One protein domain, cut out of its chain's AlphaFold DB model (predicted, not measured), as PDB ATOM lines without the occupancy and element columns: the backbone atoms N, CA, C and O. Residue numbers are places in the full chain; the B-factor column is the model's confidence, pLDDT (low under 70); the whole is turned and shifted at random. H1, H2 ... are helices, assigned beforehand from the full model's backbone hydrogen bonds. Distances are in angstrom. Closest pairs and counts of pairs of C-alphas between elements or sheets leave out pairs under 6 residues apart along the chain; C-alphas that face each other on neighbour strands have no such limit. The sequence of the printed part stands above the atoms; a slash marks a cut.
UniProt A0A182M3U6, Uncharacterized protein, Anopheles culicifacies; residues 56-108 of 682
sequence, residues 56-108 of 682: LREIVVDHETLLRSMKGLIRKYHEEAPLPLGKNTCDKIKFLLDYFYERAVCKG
ATOM      1  N   LEU A  56     -17.858 -33.367 -45.120       62.38
ATOM      2  CA  LEU A  56     -17.310 -34.716 -45.331       62.38
ATOM      3  C   LEU A  56     -15.879 -34.707 -45.924       62.38
ATOM      4  O   LEU A  56     -15.079 -35.598 -45.646       62.38
ATOM      5  N   ARG A  57     -15.527 -33.669 -46.698       70.50
ATOM      6  CA  ARG A  57     -14.172 -33.431 -47.214       70.50
ATOM      7  C   ARG A  57     -13.155 -33.123 -46.110       70.50
ATOM      8  O   ARG A  57     -12.054 -33.659 -46.160       70.50
ATOM      9  N   GLU A  58     -13.491 -32.269 -45.150       80.25
ATOM     10  CA  GLU A  58     -12.622 -31.945 -44.009       80.25
ATOM     11  C   GLU A  58     -12.435 -33.164 -43.105       80.25
ATOM     12  O   GLU A  58     -11.301 -33.498 -42.786       80.25
ATOM     13  N   ILE A  59     -13.506 -33.910 -42.813       77.75
ATOM     14  CA  ILE A  59     -13.433 -35.157 -42.029       77.75
ATOM     15  C   ILE A  59     -12.486 -36.175 -42.696       77.75
ATOM     16  O   ILE A  59     -11.697 -36.839 -42.021       77.75
ATOM     17  N   VAL A  60     -12.505 -36.276 -44.032       74.25
ATOM     18  CA  VAL A  60     -11.561 -37.114 -44.794       74.25
ATOM     19  C   VAL A  60     -10.124 -36.575 -44.728       74.25
ATOM     20  O   VAL A  60      -9.198 -37.367 -44.550       74.25
ATOM     21  N   VAL A  61      -9.914 -35.258 -44.825       87.75
ATOM     22  CA  VAL A  61      -8.583 -34.624 -44.716       87.75
ATOM     23  C   VAL A  61      -7.983 -34.794 -43.315       87.75
ATOM     24  O   VAL A  61      -6.791 -35.093 -43.194       87.75
ATOM     25  N   ASP A  62      -8.794 -34.676 -42.267       85.75
ATOM     26  CA  ASP A  62      -8.390 -34.905 -40.879       85.75
ATOM     27  C   ASP A  62      -8.059 -36.380 -40.644       85.75
ATOM     28  O   ASP A  62      -7.014 -36.693 -40.073       85.75
ATOM     29  N   HIS A  63      -8.872 -37.303 -41.165       84.31
ATOM     30  CA  HIS A  63      -8.594 -38.739 -41.116       84.31
ATOM     31  C   HIS A  63      -7.304 -39.116 -41.874       84.31
ATOM     32  O   HIS A  63      -6.486 -39.882 -41.358       84.31
ATOM     33  N   GLU A  64      -7.055 -38.554 -43.061       87.88
ATOM     34  CA  GLU A  64      -5.780 -38.731 -43.769       87.88
ATOM     35  C   GLU A  64      -4.592 -38.158 -42.988       87.88
ATOM     36  O   GLU A  64      -3.512 -38.754 -42.967       87.88
ATOM     37  N   THR A  65      -4.774 -37.007 -42.345       94.19
ATOM     38  CA  THR A  65      -3.730 -36.326 -41.572       94.19
ATOM     39  C   THR A  65      -3.418 -37.072 -40.278       94.19
ATOM     40  O   THR A  65      -2.243 -37.273 -39.960       94.19
ATOM     41  N   LEU A  66      -4.438 -37.611 -39.610       93.12
ATOM     42  CA  LEU A  66      -4.305 -38.554 -38.507       93.12
ATOM     43  C   LEU A  66      -3.562 -39.816 -38.963       93.12
ATOM     44  O   LEU A  66      -2.543 -40.155 -38.370       93.12
ATOM     45  N   LEU A  67      -3.966 -40.464 -40.062       91.88
ATOM     46  CA  LEU A  67      -3.260 -41.636 -40.603       91.88
ATOM     47  C   LEU A  67      -1.805 -41.335 -41.002       91.88
ATOM     48  O   LEU A  67      -0.938 -42.205 -40.869       91.88
ATOM     49  N   ARG A  68      -1.508 -40.122 -41.481       96.75
ATOM     50  CA  ARG A  68      -0.147 -39.659 -41.803       96.75
ATOM     51  C   ARG A  68       0.688 -39.470 -40.535       96.75
ATOM     52  O   ARG A  68       1.814 -39.964 -40.490       96.75
ATOM     53  N   SER A  69       0.119 -38.839 -39.506       96.94
ATOM     54  CA  SER A  69       0.721 -38.681 -38.175       96.94
ATOM     55  C   SER A  69       0.985 -40.040 -37.519       96.94
ATOM     56  O   SER A  69       2.113 -40.336 -37.133       96.94
ATOM     57  N   MET A  70      -0.004 -40.935 -37.534       94.94
ATOM     58  CA  MET A  70       0.096 -42.320 -37.074       94.94
ATOM     59  C   MET A  70       1.238 -43.076 -37.777       94.94
ATOM     60  O   MET A  70       2.110 -43.645 -37.123       94.94
ATOM     61  N   LYS A  71       1.322 -43.026 -39.113       95.69
ATOM     62  CA  LYS A  71       2.449 -43.615 -39.868       95.69
ATOM     63  C   LYS A  71       3.792 -42.914 -39.608       95.69
ATOM     64  O   LYS A  71       4.839 -43.501 -39.873       95.69
ATOM     65  N   GLY A  72       3.793 -41.670 -39.130       96.31
ATOM     66  CA  GLY A  72       4.976 -40.978 -38.612       96.31
ATOM     67  C   GLY A  72       5.414 -41.543 -37.260       96.31
ATOM     68  O   GLY A  72       6.559 -41.959 -37.126       96.31
ATOM     69  N   LEU A  73       4.483 -41.648 -36.306       95.88
ATOM     70  CA  LEU A  73       4.698 -42.211 -34.971       95.88
ATOM     71  C   LEU A  73       5.247 -43.644 -35.039       95.88
ATOM     72  O   LEU A  73       6.246 -43.955 -34.397       95.88
ATOM     73  N   ILE A  74       4.647 -44.484 -35.890       96.75
ATOM     74  CA  ILE A  74       5.109 -45.854 -36.153       96.75
ATOM     75  C   ILE A  74       6.564 -45.858 -36.626       96.75
ATOM     76  O   ILE A  74       7.374 -46.583 -36.062       96.75
ATOM     77  N   ARG A  75       6.918 -45.040 -37.627       96.69
ATOM     78  CA  ARG A  75       8.294 -44.984 -38.148       96.69
ATOM     79  C   ARG A  75       9.285 -44.436 -37.124       96.69
ATOM     80  O   ARG A  75      10.372 -44.981 -37.022       96.69
ATOM     81  N   LYS A  76       8.909 -43.430 -36.327       97.31
ATOM     82  CA  LYS A  76       9.792 -42.875 -35.289       97.31
ATOM     83  C   LYS A  76      10.156 -43.905 -34.211       97.31
ATOM     84  O   LYS A  76      11.272 -43.879 -33.716       97.31
ATOM     85  N   TYR A  77       9.226 -44.788 -33.845       96.88
ATOM     86  CA  TYR A  77       9.397 -45.683 -32.695       96.88
ATOM     87  C   TYR A  77       9.602 -47.167 -33.041       96.88
ATOM     88  O   TYR A  77       9.785 -47.969 -32.130       96.88
ATOM     89  N   HIS A  78       9.632 -47.551 -34.324       94.75
ATOM     90  CA  HIS A  78       9.871 -48.949 -34.723       94.75
ATOM     91  C   HIS A  78      11.272 -49.485 -34.381       94.75
ATOM     92  O   HIS A  78      11.454 -50.695 -34.291       94.75
ATOM     93  N   GLU A  79      12.239 -48.591 -34.168       95.31
ATOM     94  CA  GLU A  79      13.602 -48.919 -33.730       95.31
ATOM     95  C   GLU A  79      13.675 -49.163 -32.211       95.31
ATOM     96  O   GLU A  79      14.467 -49.978 -31.747       95.31
ATOM     97  N   GLU A  80      12.809 -48.513 -31.423       95.25
ATOM     98  CA  GLU A  80      12.727 -48.700 -29.965       95.25
ATOM     99  C   GLU A  80      11.830 -49.872 -29.537       95.25
ATOM    100  O   GLU A  80      11.925 -50.341 -28.395       95.25
ATOM    101  N   ALA A  81      10.915 -50.301 -30.411       95.81
ATOM    102  CA  ALA A  81       9.810 -51.193 -30.082       95.81
ATOM    103  C   ALA A  81       9.503 -52.173 -31.235       95.81
ATOM    104  O   ALA A  81       9.157 -51.732 -32.336       95.81
ATOM    105  N   PRO A  82       9.565 -53.502 -31.009       95.31
ATOM    106  CA  PRO A  82       9.421 -54.501 -32.068       95.31
ATOM    107  C   PRO A  82       7.974 -54.583 -32.577       95.31
ATOM    108  O   PRO A  82       7.123 -55.253 -31.994       95.31
ATOM    109  N   LEU A  83       7.682 -53.896 -33.682       96.31
ATOM    110  CA  LEU A  83       6.327 -53.807 -34.228       96.31
ATOM    111  C   LEU A  83       5.777 -55.158 -34.721       96.31
ATOM    112  O   LEU A  83       6.443 -55.849 -35.497       96.31
ATOM    113  N   PRO A  84       4.509 -55.495 -34.415       95.31
ATOM    114  CA  PRO A  84       3.887 -56.707 -34.927       95.31
ATOM    115  C   PRO A  84       3.653 -56.615 -36.445       95.31
ATOM    116  O   PRO A  84       2.923 -55.751 -36.946       95.31
ATOM    117  N   LEU A  85       4.257 -57.539 -37.194       95.44
ATOM    118  CA  LEU A  85       4.044 -57.693 -38.635       95.44
ATOM    119  C   LEU A  85       2.590 -58.104 -38.942       95.44
ATOM    120  O   LEU A  85       1.870 -58.612 -38.084       95.44
ATOM    121  N   GLY A  86       2.116 -57.812 -40.157       94.50
ATOM    122  CA  GLY A  86       0.733 -58.083 -40.593       94.50
ATOM    123  C   GLY A  86      -0.371 -57.231 -39.934       94.50
ATOM    124  O   GLY A  86      -1.452 -57.104 -40.498       94.50
ATOM    125  N   LYS A  87      -0.117 -56.596 -38.782       95.81
ATOM    126  CA  LYS A  87      -1.094 -55.749 -38.076       95.81
ATOM    127  C   LYS A  87      -1.336 -54.394 -38.752       95.81
ATOM    128  O   LYS A  87      -0.452 -53.858 -39.434       95.81
ATOM    129  N   ASN A  88      -2.530 -53.834 -38.547       96.00
ATOM    130  CA  ASN A  88      -2.926 -52.544 -39.122       96.00
ATOM    131  C   ASN A  88      -2.248 -51.351 -38.397       96.00
ATOM    132  O   ASN A  88      -1.549 -51.523 -37.398       96.00
ATOM    133  N   THR A  89      -2.422 -50.132 -38.920       93.00
ATOM    134  CA  THR A  89      -1.818 -48.899 -38.369       93.00
ATOM    135  C   THR A  89      -2.236 -48.627 -36.917       93.00
ATOM    136  O   THR A  89      -1.410 -48.233 -36.098       93.00
ATOM    137  N   CYS A  90      -3.509 -48.848 -36.586       93.44
ATOM    138  CA  CYS A  90      -4.075 -48.602 -35.263       93.44
ATOM    139  C   CYS A  90      -3.591 -49.651 -34.255       93.44
ATOM    140  O   CYS A  90      -3.112 -49.284 -33.186       93.44
ATOM    141  N   ASP A  91      -3.616 -50.936 -34.628       95.94
ATOM    142  CA  ASP A  91      -3.080 -52.047 -33.829       95.94
ATOM    143  C   ASP A  91      -1.608 -51.812 -33.457       95.94
ATOM    144  O   ASP A  91      -1.211 -52.008 -32.311       95.94
ATOM    145  N   LYS A  92      -0.796 -51.370 -34.430       96.88
ATOM    146  CA  LYS A  92       0.628 -51.064 -34.234       96.88
ATOM    147  C   LYS A  92       0.843 -49.910 -33.262       96.88
ATOM    148  O   LYS A  92       1.765 -49.974 -32.460       96.88
ATOM    149  N   ILE A  93      -0.002 -48.882 -33.294       95.75
ATOM    150  CA  ILE A  93       0.091 -47.762 -32.347       95.75
ATOM    151  C   ILE A  93      -0.422 -48.142 -30.966       95.75
ATOM    152  O   ILE A  93       0.202 -47.745 -29.989       95.75
ATOM    153  N   LYS A  94      -1.480 -48.952 -30.865       96.12
ATOM    154  CA  LYS A  94      -1.893 -49.512 -29.576       96.12
ATOM    155  C   LYS A  94      -0.742 -50.312 -28.961       96.12
ATOM    156  O   LYS A  94      -0.366 -50.035 -27.835       96.12
ATOM    157  N   PHE A  95      -0.115 -51.197 -29.739       97.38
ATOM    158  CA  PHE A  95       1.062 -51.953 -29.306       97.38
ATOM    159  C   PHE A  95       2.227 -51.049 -28.867       97.38
ATOM    160  O   PHE A  95       2.830 -51.318 -27.836       97.38
ATOM    161  N   LEU A  96       2.529 -49.965 -29.596       96.94
ATOM    162  CA  LEU A  96       3.544 -48.992 -29.166       96.94
ATOM    163  C   LEU A  96       3.181 -48.336 -27.826       96.94
ATOM    164  O   LEU A  96       4.036 -48.242 -26.951       96.94
ATOM    165  N   LEU A  97       1.934 -47.891 -27.659       96.31
ATOM    166  CA  LEU A  97       1.461 -47.266 -26.421       96.31
ATOM    167  C   LEU A  97       1.513 -48.248 -25.243       96.31
ATOM    168  O   LEU A  97       2.050 -47.894 -24.196       96.31
ATOM    169  N   ASP A  98       1.024 -49.476 -25.440       96.88
ATOM    170  CA  ASP A  98       1.063 -50.561 -24.454       96.88
ATOM    171  C   ASP A  98       2.532 -50.869 -24.058       96.88
ATOM    172  O   ASP A  98       2.878 -50.828 -22.879       96.88
ATOM    173  N   TYR A  99       3.438 -51.047 -25.032       96.88
ATOM    174  CA  TYR A  99       4.868 -51.325 -24.814       96.88
ATOM    175  C   TYR A  99       5.613 -50.193 -24.087       96.88
ATOM    176  O   TYR A  99       6.389 -50.451 -23.166       96.88
ATOM    177  N   PHE A 100       5.394 -48.927 -24.462       95.88
ATOM    178  CA  PHE A 100       6.004 -47.799 -23.748       95.88
ATOM    179  C   PHE A 100       5.410 -47.607 -22.349       95.88
ATOM    180  O   PHE A 100       6.144 -47.200 -21.448       95.88
ATOM    181  N   TYR A 101       4.129 -47.928 -22.145       96.12
ATOM    182  CA  TYR A 101       3.498 -47.921 -20.827       96.12
ATOM    183  C   TYR A 101       4.114 -48.987 -19.909       96.12
ATOM    184  O   TYR A 101       4.601 -48.647 -18.834       96.12
ATOM    185  N   GLU A 102       4.205 -50.242 -20.358       95.56
ATOM    186  CA  GLU A 102       4.878 -51.328 -19.624       95.56
ATOM    187  C   GLU A 102       6.346 -50.977 -19.320       95.56
ATOM    188  O   GLU A 102       6.786 -51.039 -18.169       95.56
ATOM    189  N   ARG A 103       7.095 -50.492 -20.323       94.31
ATOM    190  CA  ARG A 103       8.497 -50.059 -20.179       94.31
ATOM    191  C   ARG A 103       8.667 -48.888 -19.204       94.31
ATOM    192  O   ARG A 103       9.718 -48.785 -18.573       94.31
ATOM    193  N   ALA A 104       7.670 -48.010 -19.069       92.81
ATOM    194  CA  ALA A 104       7.671 -46.921 -18.091       92.81
ATOM    195  C   ALA A 104       7.328 -47.415 -16.675       92.81
ATOM    196  O   ALA A 104       8.003 -47.027 -15.724       92.81
ATOM    197  N   VAL A 105       6.337 -48.306 -16.539       93.00
ATOM    198  CA  VAL A 105       5.945 -48.914 -15.257       93.00
ATOM    199  C   VAL A 105       7.104 -49.711 -14.654       93.00
ATOM    200  O   VAL A 105       7.471 -49.467 -13.506       93.00
ATOM    201  N   CYS A 106       7.754 -50.587 -15.430       88.19
ATOM    202  CA  CYS A 106       8.902 -51.365 -14.947       88.19
ATOM    203  C   CYS A 106      10.082 -50.471 -14.521       88.19
ATOM    204  O   CYS A 106      10.687 -50.710 -13.480       88.19
ATOM    205  N   LYS A 107      10.370 -49.391 -15.260       83.81
ATOM    206  CA  LYS A 107      11.425 -48.423 -14.898       83.81
ATOM    207  C   LYS A 107      11.126 -47.598 -13.637       83.81
ATOM    208  O   LYS A 107      12.032 -46.937 -13.135       83.81
ATOM    209  N   GLY A 108       9.889 -47.608 -13.140       79.00
ATOM    210  CA  GLY A 108       9.499 -46.911 -11.912       79.00
ATOM    211  C   GLY A 108       9.712 -47.710 -10.621       79.00
ATOM    212  O   GLY A 108       9.739 -47.102  -9.555       79.00
TER     213      GLY A 108
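This is residues 56 to 108 of the 682 residues of an uncharacterized protein of Anopheles culicifacies (UniProt A0A182M3U6). Two long helices overlap for part of their length, residues 67 to 77 of H1 packing at a steep angle on residues 89 to 96 of H2, while a loop folds back from one to the other. Residues 56 to 66 and 101 to 108 stick out at opposite ends of the elongated whole. The printed part has 53 residues, with H1 then H2 and no named strand: all helix, loose, radius of gyration of the C-alphas 13.3 A, spans 44 by 24 by 16 A.

H1, residues 56 to 77, touches H2, residues 89 to 108; the closest C-alphas, of Ile 74 and Ile 93, are 6.6 A apart. They run the same way at a steep tilt of 46 degrees. In both helices every O i to N i+4 pair is within hydrogen-bond range.

H1 begins at C-alpha 56 (-17.310, -34.716, -45.331) and is 31.5 A long from first to last C-alpha. H2, 28.8 A long, ends at C-alpha 108 (9.499, -46.911, -11.912).

The two farthest C-alphas, of Arg 57 and Gly 108, are 44.6 A apart. The link from H1 to H2, 11 residues, is long. The printed part has no cut. Residue 56 alone has pLDDT under 70.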